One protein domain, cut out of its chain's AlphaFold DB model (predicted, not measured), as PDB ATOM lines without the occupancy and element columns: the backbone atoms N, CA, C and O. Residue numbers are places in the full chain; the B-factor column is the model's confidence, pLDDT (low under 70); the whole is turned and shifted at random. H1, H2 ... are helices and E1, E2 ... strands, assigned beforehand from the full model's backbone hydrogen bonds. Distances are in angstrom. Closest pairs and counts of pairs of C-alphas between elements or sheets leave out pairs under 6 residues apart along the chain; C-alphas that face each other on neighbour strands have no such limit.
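This is residues 4 to 95 of the 96 residues of the protein "Putative DNA methylase" of Nitrosomonas sp. (strain Is79A3) (UniProt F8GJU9). A small sheet of three short strands, E1, E2 and E3, lies between helices on both faces: H4 packs along one face, and H2 stands on the other. H2 is also the middle one of three helices in a row, H1, H2 and H3, side by side and running alternately opposite ways, with H1 on the side of H2 away from H3; the short H5 follows H4 and grazes the sheet. The printed part has 92 residues, with five named helices and three named strands in the order H1 H2 H3 E1 E2 H4 H5 E3. The mixed sheet runs E1 E2 E3, E1 antiparallel and E3 parallel to E2, and the class is mixed, helices and strands. The whole is compact, with a radius of gyration of the C-alphas of 12.8 A and spans of 35 by 31 by 21 A.

E2, residues 61 to 65, is the inner strand. E1, residues 54 to 56, forms an antiparallel hairpin with it, with N 55 and O 63 2.8 A apart, within hydrogen-bond range. E3, residues 91 to 95, is parallel to E2 at 15 degrees, with N 62 and O 91 at 2.9 A and N 93 and O 62 at 3.0 A. H4, residues 71 to 80, is on the sheet at a height of 8.8 A; its closest C-alphas to E3 are Val 71 and Glu 94, 6.5 A. It runs along the strands, only just, at 29 degrees to E3 on the local plane. H5, residues 82 to 86, only grazes the sheet with residues 83 to 85. E2, H4, H5 and E3 form a strand-helix-strand unit, two parallel strands with helices between them in the chain, whose crossover is right-handed. On the opposite face from H4, H2, residues 23 to 30, lies over E2 at a height of 10.0 A and only just stands up from the sheet, rising 40.1 degrees; the C-alphas of Pro 24 and Ile 63, the closest, are 6.1 A apart. H1, residues 4 to 14, touches H2 in a helical hairpin, closest at the C-alphas of Ala 9 and Ala 30, 5.0 A, at a shallow tilt of 20 degrees. H3, residues 35 to 42, touches H2 in another, closest at the C-alphas of Tyr 25 and Ile 38, 6.1 A, at 13 degrees. H1 and H3 are apart. In H1, H2, H3, H4 and H5 every O i to N i+4 pair is within hydrogen-bond range.

E2 and E3 each measure 13.1 A from first to last C-alpha; E3 ends at C-alpha 95, (63.022, 139.368, 18.019). H1 measures 15.6 A, beginning at C-alpha 4, (62.290, 150.733, -1.635), and H4 14.2 A. H2 measures 10.2 A and H3 10.3 A.

The C-alphas of Val 4 and Pro 82, the two farthest apart, are 36.0 A from each other. The printed part has no cut; the link from H3 to E1 is long, with 11 residues. Mean pLDDT of the printed part is 78.7, and residues 68 to 69 and 94 to 95 are under 70.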
ATOM      1  N   VAL A   4      63.413 149.903  -2.115       71.19
ATOM      2  CA  VAL A   4      62.290 150.733  -1.635       71.19
ATOM      3  C   VAL A   4      61.131 149.884  -1.094       71.19
ATOM      4  O   VAL A   4      60.510 150.239  -0.099       71.19
ATOM      5  N   GLU A   5      60.863 148.728  -1.703       72.44
ATOM      6  CA  GLU A   5      59.785 147.829  -1.264       72.44
ATOM      7  C   GLU A   5      60.132 147.139   0.065       72.44
ATOM      8  O   GLU A   5      59.247 146.866   0.873       72.44
ATOM      9  N   ILE A   6      61.423 146.884   0.301       70.56
ATOM     10  CA  ILE A   6      61.936 146.300   1.550       70.56
ATOM     11  C   ILE A   6      61.759 147.295   2.706       70.56
ATOM     12  O   ILE A   6      61.277 146.919   3.772       70.56
ATOM     13  N   GLU A   7      62.098 148.568   2.493       72.12
ATOM     14  CA  GLU A   7      61.977 149.625   3.507       72.12
ATOM     15  C   GLU A   7      60.513 149.901   3.894       72.12
ATOM     16  O   GLU A   7      60.189 150.023   5.079       72.12
ATOM     17  N   GLU A   8      59.604 149.904   2.915       76.44
ATOM     18  CA  GLU A   8      58.166 150.026   3.173       76.44
ATOM     19  C   GLU A   8      57.614 148.830   3.958       76.44
ATOM     20  O   GLU A   8      56.805 149.004   4.872       76.44
ATOM     21  N   ALA A   9      58.039 147.611   3.612       74.50
ATOM     22  CA  ALA A   9      57.608 146.403   4.305       74.50
ATOM     23  C   ALA A   9      58.099 146.380   5.760       74.50
ATOM     24  O   ALA A   9      57.339 146.004   6.650       74.50
ATOM     25  N   ILE A  10      59.331 146.836   6.016       74.38
ATOM     26  CA  ILE A  10      59.869 146.987   7.375       74.38
ATOM     27  C   ILE A  10      59.097 148.060   8.152       74.38
ATOM     28  O   ILE A  10      58.725 147.818   9.299       74.38
ATOM     29  N   SER A  11      58.797 149.208   7.537       75.94
ATOM     30  CA  SER A  11      58.019 150.275   8.187       75.94
ATOM     31  C   SER A  11      56.622 149.786   8.590       75.94
ATOM     32  O   SER A  11      56.218 149.936   9.741       75.94
ATOM     33  N   LYS A  12      55.926 149.079   7.689       77.38
ATOM     34  CA  LYS A  12      54.618 148.452   7.972       77.38
ATOM     35  C   LYS A  12      54.695 147.340   9.017       77.38
ATOM     36  O   LYS A  12      53.707 147.077   9.700       77.38
ATOM     37  N   LEU A  13      55.829 146.646   9.118       74.50
ATOM     38  CA  LEU A  13      56.053 145.629  10.144       74.50
ATOM     39  C   LEU A  13      56.238 146.272  11.525       74.50
ATOM     40  O   LEU A  13      55.735 145.735  12.505       74.50
ATOM     41  N   ALA A  14      56.914 147.422  11.596       72.75
ATOM     42  CA  ALA A  14      57.139 148.157  12.842       72.75
ATOM     43  C   ALA A  14      55.861 148.808  13.403       72.75
ATOM     44  O   ALA A  14      55.750 149.006  14.610       72.75
ATOM     45  N   GLU A  15      54.892 149.126  12.541       75.06
ATOM     46  CA  GLU A  15      53.580 149.656  12.939       75.06
ATOM     47  C   GLU A  15      52.618 148.578  13.467       75.06
ATOM     48  O   GLU A  15      51.620 148.899  14.117       75.06
ATOM     49  N   GLN A  16      52.889 147.298  13.194       71.19
ATOM     50  CA  GLN A  16      52.041 146.196  13.639       71.19
ATOM     51  C   GLN A  16      52.358 145.779  15.082       71.19
ATOM     52  O   GLN A  16      53.514 145.817  15.505       71.19
ATOM     53  N   PRO A  17      51.350 145.322  15.849       73.81
ATOM     54  CA  PRO A  17      51.598 144.711  17.147       73.81
ATOM     55  C   PRO A  17      52.499 143.487  16.974       73.81
ATOM     56  O   PRO A  17      52.285 142.663  16.084       73.81
ATOM     57  N   PHE A  18      53.513 143.376  17.833       72.12
ATOM     58  CA  PHE A  18      54.482 142.292  17.765       72.12
ATOM     59  C   PHE A  18      53.798 140.932  17.973       72.12
ATOM     60  O   PHE A  18      53.353 140.606  19.075       72.12
ATOM     61  N   ASP A  19      53.716 140.136  16.903       78.44
ATOM     62  CA  ASP A  19      53.249 138.751  16.944       78.44
ATOM     63  C   ASP A  19      54.450 137.805  16.774       78.44
ATOM     64  O   ASP A  19      54.944 137.633  15.653       78.44
ATOM     65  N   PRO A  20      54.913 137.141  17.848       73.75
ATOM     66  CA  PRO A  20      56.084 136.272  17.797       73.75
ATOM     67  C   PRO A  20      55.920 135.076  16.842       73.75
ATOM     68  O   PRO A  20      56.915 134.548  16.344       73.75
ATOM     69  N   ALA A  21      54.689 134.641  16.555       78.81
ATOM     70  CA  ALA A  21      54.426 133.529  15.646       78.81
ATOM     71  C   ALA A  21      54.424 133.962  14.172       78.81
ATOM     72  O   ALA A  21      54.770 133.170  13.293       78.81
ATOM     73  N   GLN A  22      54.035 135.205  13.882       81.38
ATOM     74  CA  GLN A  22      53.952 135.732  12.514       81.38
ATOM     75  C   GLN A  22      55.206 136.501  12.099       81.38
ATOM     76  O   GLN A  22      55.572 136.474  10.921       81.38
ATOM     77  N   PHE A  23      55.890 137.132  13.055       82.62
ATOM     78  CA  PHE A  23      57.026 138.009  12.797       82.62
ATOM     79  C   PHE A  23      58.130 137.344  11.968       82.62
ATOM     80  O   PHE A  23      58.537 137.941  10.974       82.62
ATOM     81  N   PRO A  24      58.603 136.112  12.263       84.94
ATOM     82  CA  PRO A  24      59.678 135.505  11.477       84.94
ATOM     83  C   PRO A  24      59.333 135.378   9.989       84.94
ATOM     84  O   PRO A  24      60.198 135.514   9.130       84.94
ATOM     85  N   TYR A  25      58.059 135.141   9.669       85.94
ATOM     86  CA  TYR A  25      57.583 135.035   8.294       85.94
ATOM     87  C   TYR A  25      57.481 136.405   7.622       85.94
ATOM     88  O   TYR A  25      57.939 136.548   6.491       85.94
ATOM     89  N   ALA A  26      56.932 137.399   8.322       83.75
ATOM     90  CA  ALA A  26      56.819 138.765   7.820       83.75
ATOM     91  C   ALA A  26      58.197 139.426   7.635       83.75
ATOM     92  O   ALA A  26      58.431 140.114   6.648       83.75
ATOM     93  N   PHE A  27      59.154 139.132   8.517       83.56
ATOM     94  CA  PHE A  27      60.550 139.538   8.373       83.56
ATOM     95  C   PHE A  27      61.182 138.934   7.116       83.56
ATOM     96  O   PHE A  27      61.791 139.638   6.315       83.56
ATOM     97  N   LEU A  28      61.001 137.628   6.893       84.56
ATOM     98  CA  LEU A  28      61.489 136.978   5.676       84.56
ATOM     99  C   LEU A  28      60.863 137.587   4.415       84.56
ATOM    100  O   LEU A  28      61.573 137.750   3.420       84.56
ATOM    101  N   GLU A  29      59.572 137.919   4.459       85.12
ATOM    102  CA  GLU A  29      58.858 138.602   3.377       85.12
ATOM    103  C   GLU A  29      59.436 139.985   3.097       85.12
ATOM    104  O   GLU A  29      59.790 140.268   1.953       85.12
ATOM    105  N   ALA A  30      59.625 140.794   4.141       81.94
ATOM    106  CA  ALA A  30      60.212 142.124   4.047       81.94
ATOM    107  C   ALA A  30      61.630 142.079   3.462       81.94
ATOM    108  O   ALA A  30      61.977 142.901   2.624       81.94
ATOM    109  N   PHE A  31      62.427 141.060   3.802       77.25
ATOM    110  CA  PHE A  31      63.755 140.827   3.218       77.25
ATOM    111  C   PHE A  31      63.732 140.307   1.767       77.25
ATOM    112  O   PHE A  31      64.784 140.037   1.183       77.25
ATOM    113  N   GLY A  32      62.553 140.149   1.162       80.12
ATOM    114  CA  GLY A  32      62.394 139.745  -0.232       80.12
ATOM    115  C   GLY A  32      62.365 138.235  -0.466       80.12
ATOM    116  O   GLY A  32      62.563 137.790  -1.604       80.12
ATOM    117  N   ASN A  33      62.112 137.414   0.564       84.44
ATOM    118  CA  ASN A  33      61.851 135.992   0.336       84.44
ATOM    119  C   ASN A  33      60.539 135.810  -0.428       84.44
ATOM    120  O   ASN A  33      59.525 136.439  -0.147       84.44
ATOM    121  N   LYS A  34      60.537 134.873  -1.380       85.81
ATOM    122  CA  LYS A  34      59.332 134.533  -2.146       85.81
ATOM    123  C   LYS A  34      58.245 133.988  -1.215       85.81
ATOM    124  O   LYS A  34      58.525 133.102  -0.405       85.81
ATOM    125  N   ALA A  35      56.995 134.391  -1.440       83.94
ATOM    126  CA  ALA A  35      55.829 133.897  -0.700       83.94
ATOM    127  C   ALA A  35      55.723 132.356  -0.677       83.94
ATOM    128  O   ALA A  35      55.305 131.760   0.313       83.94
ATOM    129  N   THR A  36      56.174 131.676  -1.738       86.56
ATOM    130  CA  THR A  36      56.222 130.206  -1.796       86.56
ATOM    131  C   THR A  36      57.185 129.599  -0.776       86.56
ATOM    132  O   THR A  36      56.882 128.560  -0.194       86.56
ATOM    133  N   THR A  37      58.327 130.241  -0.523       86.94
ATOM    134  CA  THR A  37      59.280 129.826   0.515       86.94
ATOM    135  C   THR A  37      58.679 130.021   1.900       86.94
ATOM    136  O   THR A  37      58.747 129.121   2.733       86.94
ATOM    137  N   ILE A  38      58.029 131.164   2.123       87.94
ATOM    138  CA  ILE A  38      57.374 131.494   3.391       87.94
ATOM    139  C   ILE A  38      56.256 130.492   3.690       87.94
ATOM    140  O   ILE A  38      56.205 129.931   4.781       87.94
ATOM    141  N   SER A  39      55.419 130.176   2.700       87.25
ATOM    142  CA  SER A  39      54.349 129.181   2.831       87.25
ATOM    143  C   SER A  39      54.881 127.776   3.166       87.25
ATOM    144  O   SER A  39      54.333 127.084   4.028       87.25
ATOM    145  N   ARG A  40      56.012 127.355   2.578       87.69
ATOM    146  CA  ARG A  40      56.673 126.080   2.934       87.69
ATOM    147  C   ARG A  40      57.244 126.069   4.354       87.69
ATOM    148  O   ARG A  40      57.213 125.031   5.014       87.69
ATOM    149  N   LEU A  41      57.755 127.205   4.828       87.50
ATOM    150  CA  LEU A  41      58.229 127.346   6.206       87.50
ATOM    151  C   LEU A  41      57.055 127.347   7.195       87.50
ATOM    152  O   LEU A  41      57.163 126.764   8.271       87.50
ATOM    153  N   ARG A  42      55.928 127.965   6.825       85.94
ATOM    154  CA  ARG A  42      54.702 128.031   7.635       85.94
ATOM    155  C   ARG A  42      54.007 126.678   7.750       85.94
ATOM    156  O   ARG A  42      53.554 126.311   8.823       85.94
ATOM    157  N   SER A  43      53.978 125.909   6.663       85.88
ATOM    158  CA  SER A  43      53.456 124.533   6.656       85.88
ATOM    159  C   SER A  43      54.380 123.516   7.339       85.88
ATOM    160  O   SER A  43      54.046 122.337   7.394       85.88
ATOM    161  N   GLY A  44      55.555 123.932   7.829       81.81
ATOM    162  CA  GLY A  44      56.517 123.055   8.505       81.81
ATOM    163  C   GLY A  44      57.324 122.148   7.570       81.81
ATOM    164  O   GLY A  44      58.281 121.515   8.003       81.81
ATOM    165  N   ASN A  45      57.010 122.117   6.275       80.62
ATOM    166  CA  ASN A  45      57.603 121.172   5.328       80.62
ATOM    167  C   ASN A  45      59.103 121.441   5.087       80.62
ATOM    168  O   ASN A  45      59.906 120.522   4.922       80.62
ATOM    169  N   SER A  46      59.505 122.718   5.097       80.75
ATOM    170  CA  SER A  46      60.914 123.128   4.988       80.75
ATOM    171  C   SER A  46      61.499 123.713   6.273       80.75
ATOM    172  O   SER A  46      62.688 124.026   6.291       80.75
ATOM    173  N   ASN A  47      60.696 123.874   7.328       85.56
ATOM    174  CA  ASN A  47      61.158 124.390   8.612       85.56
ATOM    175  C   ASN A  47      61.677 123.230   9.470       85.56
ATOM    176  O   ASN A  47      60.905 122.505  10.087       85.56
ATOM    177  N   LYS A  48      62.999 123.037   9.481       83.38
ATOM    178  CA  LYS A  48      63.661 121.937  10.206       83.38
ATOM    179  C   LYS A  48      64.271 122.375  11.536       83.38
ATOM    180  O   LYS A  48      65.291 121.816  11.948       83.38
ATOM    181  N   THR A  49      63.698 123.402  12.160       82.38
ATOM    182  CA  THR A  49      64.121 123.831  13.493       82.38
ATOM    183  C   THR A  49      63.823 122.748  14.530       82.38
ATOM    184  O   THR A  49      62.883 121.967  14.396       82.38
ATOM    185  N   ASP A  50      64.640 122.709  15.571       81.56
ATOM    186  CA  ASP A  50      64.438 121.924  16.783       81.56
ATOM    187  C   ASP A  50      63.894 122.776  17.950       81.56
ATOM    188  O   ASP A  50      63.788 122.285  19.074       81.56
ATOM    189  N   ILE A  51      63.533 124.041  17.691       80.19
ATOM    190  CA  ILE A  51      62.968 124.982  18.664       80.19
ATOM    191  C   ILE A  51      61.503 125.265  18.309       80.19
ATOM    192  O   ILE A  51      61.175 125.645  17.186       80.19
ATOM    193  N   ALA A  52      60.606 125.103  19.282       78.12
ATOM    194  CA  ALA A  52      59.191 125.413  19.102       78.12
ATOM    195  C   ALA A  52      58.988 126.917  18.851       78.12
ATOM    196  O   ALA A  52      59.503 127.743  19.600       78.12
ATOM    197  N   GLY A  53      58.242 127.262  17.797       76.81
ATOM    198  CA  GLY A  53      57.994 128.655  17.404       76.81
ATOM    199  C   GLY A  53      59.145 129.323  16.640       76.81
ATOM    200  O   GLY A  53      59.002 130.468  16.222       76.81
ATOM    201  N   ALA A  54      60.260 128.624  16.412       83.62
ATOM    202  CA  ALA A  54      61.346 129.133  15.585       83.62
ATOM    203  C   ALA A  54      61.124 128.827  14.096       83.62
ATOM    204  O   ALA A  54      60.407 127.901  13.699       83.62
ATOM    205  N   VAL A  55      61.787 129.602  13.247       87.44
ATOM    206  CA  VAL A  55      61.810 129.423  11.799       87.44
ATOM    207  C   VAL A  55      63.248 129.243  11.353       87.44
ATOM    208  O   VAL A  55      64.075 130.142  11.479       87.44
ATOM    209  N   LEU A  56      63.547 128.068  10.807       86.69
ATOM    210  CA  LEU A  56      64.854 127.739  10.260       86.69
ATOM    211  C   LEU A  56      64.758 127.572   8.749       86.69
ATOM    212  O   LEU A  56      64.187 126.604   8.243       86.69
ATOM    213  N   GLN A  57      65.369 128.506   8.031       85.88
ATOM    214  CA  GLN A  57      65.513 128.442   6.590       85.88
ATOM    215  C   GLN A  57      66.897 127.901   6.226       85.88
ATOM    216  O   GLN A  57      67.929 128.490   6.554       85.88
ATOM    217  N   TYR A  58      66.912 126.784   5.497       83.75
ATOM    218  CA  TYR A  58      68.142 126.148   5.030       83.75
ATOM    219  C   TYR A  58      69.042 127.121   4.256       83.75
ATOM    220  O   TYR A  58      68.592 127.801   3.333       83.75
ATOM    221  N   ASN A  59      70.326 127.137   4.615       81.06
ATOM    222  CA  ASN A  59      71.388 127.953   4.029       81.06
ATOM    223  C   ASN A  59      71.136 129.472   4.074       81.06
ATOM    224  O   ASN A  59      71.750 130.214   3.304       81.06
ATOM    225  N   ASN A  60      70.233 129.932   4.949       82.62
ATOM    226  CA  ASN A  60      69.913 131.346   5.095       82.62
ATOM    227  C   ASN A  60      69.939 131.793   6.561       82.62
ATOM    228  O   ASN A  60      70.968 132.280   7.025       82.62
ATOM    229  N   ILE A  61      68.852 131.591   7.308       83.75
ATOM    230  CA  ILE A  61      68.658 132.217   8.620       83.75
ATOM    231  C   ILE A  61      67.908 131.301   9.594       83.75
ATOM    232  O   ILE A  61      67.027 130.539   9.187       83.75
ATOM    233  N   HIS A  62      68.265 131.380  10.877       86.62
ATOM    234  CA  HIS A  62      67.514 130.797  11.987       86.62
ATOM    235  C   HIS A  62      66.943 131.928  12.849       86.62
ATOM    236  O   HIS A  62      67.705 132.692  13.440       86.62
ATOM    237  N   ILE A  63      65.616 132.038  12.892       85.50
ATOM    238  CA  ILE A  63      64.890 133.087  13.611       85.50
ATOM    239  C   ILE A  63      64.095 132.453  14.749       85.50
ATOM    240  O   ILE A  63      63.410 131.457  14.529       85.50
ATOM    241  N   SER A  64      64.141 133.032  15.945       83.88
ATOM    242  CA  SER A  64      63.226 132.682  17.038       83.88
ATOM    243  C   SER A  64      62.712 133.950  17.692       83.88
ATOM    244  O   SER A  64      63.498 134.835  18.019       83.88
ATOM    245  N   ALA A  65      61.404 134.013  17.921       79.25
ATOM    246  CA  ALA A  65      60.829 135.051  18.760       79.25
ATOM    247  C   ALA A  65      60.967 134.663  20.239       79.25
ATOM    248  O   ALA A  65      60.872 133.479  20.586       79.25
ATOM    249  N   CYS A  66      61.214 135.642  21.103       75.44
ATOM    250  CA  CYS A  66      61.308 135.433  22.544       75.44
ATOM    251  C   CYS A  66      60.707 136.605  23.325       75.44
ATOM    252  O   CYS A  66      60.687 137.720  22.813       75.44
ATOM    253  N   PRO A  67      60.256 136.386  24.572       70.56
ATOM    254  CA  PRO A  67      59.807 137.472  25.433       70.56
ATOM    255  C   PRO A  67      60.922 138.493  25.694       70.56
ATOM    256  O   PRO A  67      62.105 138.135  25.779       70.56
ATOM    257  N   ALA A  68      60.535 139.754  25.900       67.00
ATOM    258  CA  ALA A  68      61.454 140.814  26.297       67.00
ATOM    259  C   ALA A  68      62.281 140.394  27.531       67.00
ATOM    260  O   ALA A  68      61.741 139.965  28.550       67.00
ATOM    261  N   GLY A  69      63.610 140.499  27.423       69.94
ATOM    262  CA  GLY A  69      64.558 140.073  28.462       69.94
ATOM    263  C   GLY A  69      65.129 138.657  28.297       69.94
ATOM    264  O   GLY A  69      66.095 138.318  28.980       69.94
ATOM    265  N   GLU A  70      64.624 137.844  27.360       73.19
ATOM    266  CA  GLU A  70      65.160 136.501  27.060       73.19
ATOM    267  C   GLU A  70      66.036 136.433  25.796       73.19
ATOM    268  O   GLU A  70      66.407 135.345  25.346       73.19
ATOM    269  N   VAL A  71      66.434 137.588  25.259       70.56
ATOM    270  CA  VAL A  71      67.265 137.742  24.049       70.56
ATOM    271  C   VAL A  71      68.540 136.893  24.106       70.56
ATOM    272  O   VAL A  71      68.739 136.013  23.269       70.56
ATOM    273  N   LEU A  72      69.372 137.085  25.136       73.94
ATOM    274  CA  LEU A  72      70.637 136.352  25.284       73.94
ATOM    275  C   LEU A  72      70.421 134.838  25.398       73.94
ATOM    276  O   LEU A  72      71.105 134.063  24.734       73.94
ATOM    277  N   LYS A  73      69.421 134.414  26.181       77.38
ATOM    278  CA  LYS A  73      69.081 132.993  26.351       77.38
ATOM    279  C   LYS A  73      68.619 132.360  25.040       77.38
ATOM    280  O   LYS A  73      68.910 131.192  24.781       77.38
ATOM    281  N   THR A  74      67.889 133.112  24.222       77.75
ATOM    282  CA  THR A  74      67.359 132.644  22.938       77.75
ATOM    283  C   THR A  74      68.458 132.566  21.888       77.75
ATOM    284  O   THR A  74      68.561 131.553  21.200       77.75
ATOM    285  N   LEU A  75      69.348 133.558  21.835       77.12
ATOM    286  CA  LEU A  75      70.550 133.527  21.001       77.12
ATOM    287  C   LEU A  75      71.470 132.355  21.354       77.12
ATOM    288  O   LEU A  75      71.894 131.613  20.465       77.12
ATOM    289  N   GLU A  76      71.747 132.136  22.641       79.00
ATOM    290  CA  GLU A  76      72.541 130.990  23.091       79.00
ATOM    291  C   GLU A  76      71.857 129.663  22.764       79.00
ATOM    292  O   GLU A  76      72.513 128.739  22.280       79.00
ATOM    293  N   LYS A  77      70.532 129.563  22.955       78.31
ATOM    294  CA  LYS A  77      69.761 128.391  22.523       78.31
ATOM    295  C   LYS A  77      69.916 128.161  21.026       78.31
ATOM    296  O   LYS A  77      70.247 127.048  20.645       78.31
ATOM    297  N   LEU A  78      69.723 129.175  20.186       78.50
ATOM    298  CA  LEU A  78      69.859 129.047  18.733       78.50
ATOM    299  C   LEU A  78      71.275 128.619  18.334       78.50
ATOM    300  O   LEU A  78      71.444 127.733  17.496       78.50
ATOM    301  N   ARG A  79      72.300 129.200  18.962       76.88
ATOM    302  CA  ARG A  79      73.708 128.911  18.665       76.88
ATOM    303  C   ARG A  79      74.134 127.510  19.099       76.88
ATOM    304  O   ARG A  79      74.870 126.851  18.369       76.88
ATOM    305  N   ASN A  80      73.651 127.039  20.247       80.06
ATOM    306  CA  ASN A  80      74.000 125.726  20.793       80.06
ATOM    307  C   ASN A  80      73.250 124.568  20.118       80.06
ATOM    308  O   ASN A  80      73.532 123.403  20.401       80.06
ATOM    309  N   ARG A  81      72.285 124.853  19.234       78.75
ATOM    310  CA  ARG A  81      71.457 123.818  18.610       78.75
ATOM    311  C   ARG A  81      72.107 123.241  17.353       78.75
ATOM    312  O   ARG A  81      72.500 123.987  16.450       78.75
ATOM    313  N   PRO A  82      72.164 121.902  17.227       76.44
ATOM    314  CA  PRO A  82      72.767 121.249  16.071       76.44
ATOM    315  C   PRO A  82      71.980 121.515  14.784       76.44
ATOM    316  O   PRO A  82      72.566 121.471  13.702       76.44
ATOM    317  N   ALA A  83      70.679 121.824  14.870       75.56
ATOM    318  CA  ALA A  83      69.863 122.167  13.707       75.56
ATOM    319  C   ALA A  83      70.402 123.399  12.963       75.56
ATOM    320  O   ALA A  83      70.455 123.380  11.734       75.56
ATOM    321  N   THR A  84      70.883 124.415  13.688       73.00
ATOM    322  CA  THR A  84      71.451 125.651  13.125       73.00
ATOM    323  C   THR A  84      72.648 125.358  12.224       73.00
ATOM    324  O   THR A  84      72.702 125.809  11.078       73.00
ATOM    325  N   ASN A  85      73.570 124.515  12.700       73.81
ATOM    326  CA  ASN A  85      74.753 124.116  11.942       73.81
ATOM    327  C   ASN A  85      74.388 123.136  10.806       73.81
ATOM    328  O   ASN A  85      74.784 123.314   9.655       73.81
ATOM    329  N   ARG A  86      73.519 122.153  11.086       76.19
ATOM    330  CA  ARG A  86      73.068 121.147  10.106       76.19
ATOM    331  C   ARG A  86      72.326 121.762   8.920       76.19
ATOM    332  O   ARG A  86      72.392 121.229   7.816       76.19
ATOM    333  N   GLN A  87      71.595 122.852   9.138       78.62
ATOM    334  CA  GLN A  87      70.893 123.578   8.080       78.62
ATOM    335  C   GLN A  87      71.728 124.713   7.467       78.62
ATOM    336  O   GLN A  87      71.197 125.439   6.631       78.62
ATOM    337  N   LYS A  88      73.015 124.858   7.820       75.06
ATOM    338  CA  LYS A  88      73.923 125.894   7.294       75.06
ATOM    339  C   LYS A  88      73.380 127.326   7.450       75.06
ATOM    340  O   LYS A  88      73.554 128.146   6.552       75.06
ATOM    341  N   ALA A  89      72.680 127.625   8.546       75.19
ATOM    342  CA  ALA A  89      72.176 128.977   8.781       75.19
ATOM    343  C   ALA A  89      73.352 129.963   8.872       75.19
ATOM    344  O   ALA A  89      74.284 129.750   9.646       75.19
ATOM    345  N   LYS A  90      73.318 131.018   8.056       71.62
ATOM    346  CA  LYS A  90      74.361 132.055   7.991       71.62
ATOM    347  C   LYS A  90      74.077 133.203   8.952       71.62
ATOM    348  O   LYS A  90      75.005 133.856   9.414       71.62
ATOM    349  N   PHE A  91      72.799 133.415   9.250       71.00
ATOM    350  CA  PHE A  91      72.312 134.460  10.135       71.00
ATOM    351  C   PHE A  91      71.521 133.837  11.290       71.00
ATOM    352  O   PHE A  91      70.769 132.877  11.098       71.00
ATOM    353  N   ILE A  92      71.704 134.376  12.492       73.44
ATOM    354  CA  ILE A  92      70.897 134.068  13.675       73.44
ATOM    355  C   ILE A  92      70.226 135.381  14.058       73.44
ATOM    356  O   ILE A  92      70.920 136.391  14.157       73.44
ATOM    357  N   HIS A  93      68.904 135.373  14.204       71.62
ATOM    358  CA  HIS A  93      68.158 136.581  14.532       71.62
ATOM    359  C   HIS A  93      67.116 136.307  15.613       71.62
ATOM    360  O   HIS A  93      66.346 135.347  15.536       71.62
ATOM    361  N   GLU A  94      67.119 137.151  16.629       67.12
ATOM    362  CA  GLU A  94      66.142 137.201  17.699       67.12
ATOM    363  C   GLU A  94      65.228 138.412  17.544       67.12
ATOM    364  O   GLU A  94      65.614 139.431  16.971       67.12
ATOM    365  N   VAL A  95      64.012 138.294  18.073       60.88
ATOM    366  CA  VAL A  95      63.022 139.368  18.019       60.88
ATOM    367  C   VAL A  95      62.231 139.389  19.323       60.88
ATOM    368  O   VAL A  95      61.873 138.319  19.830       60.88
TER     369      VAL A  95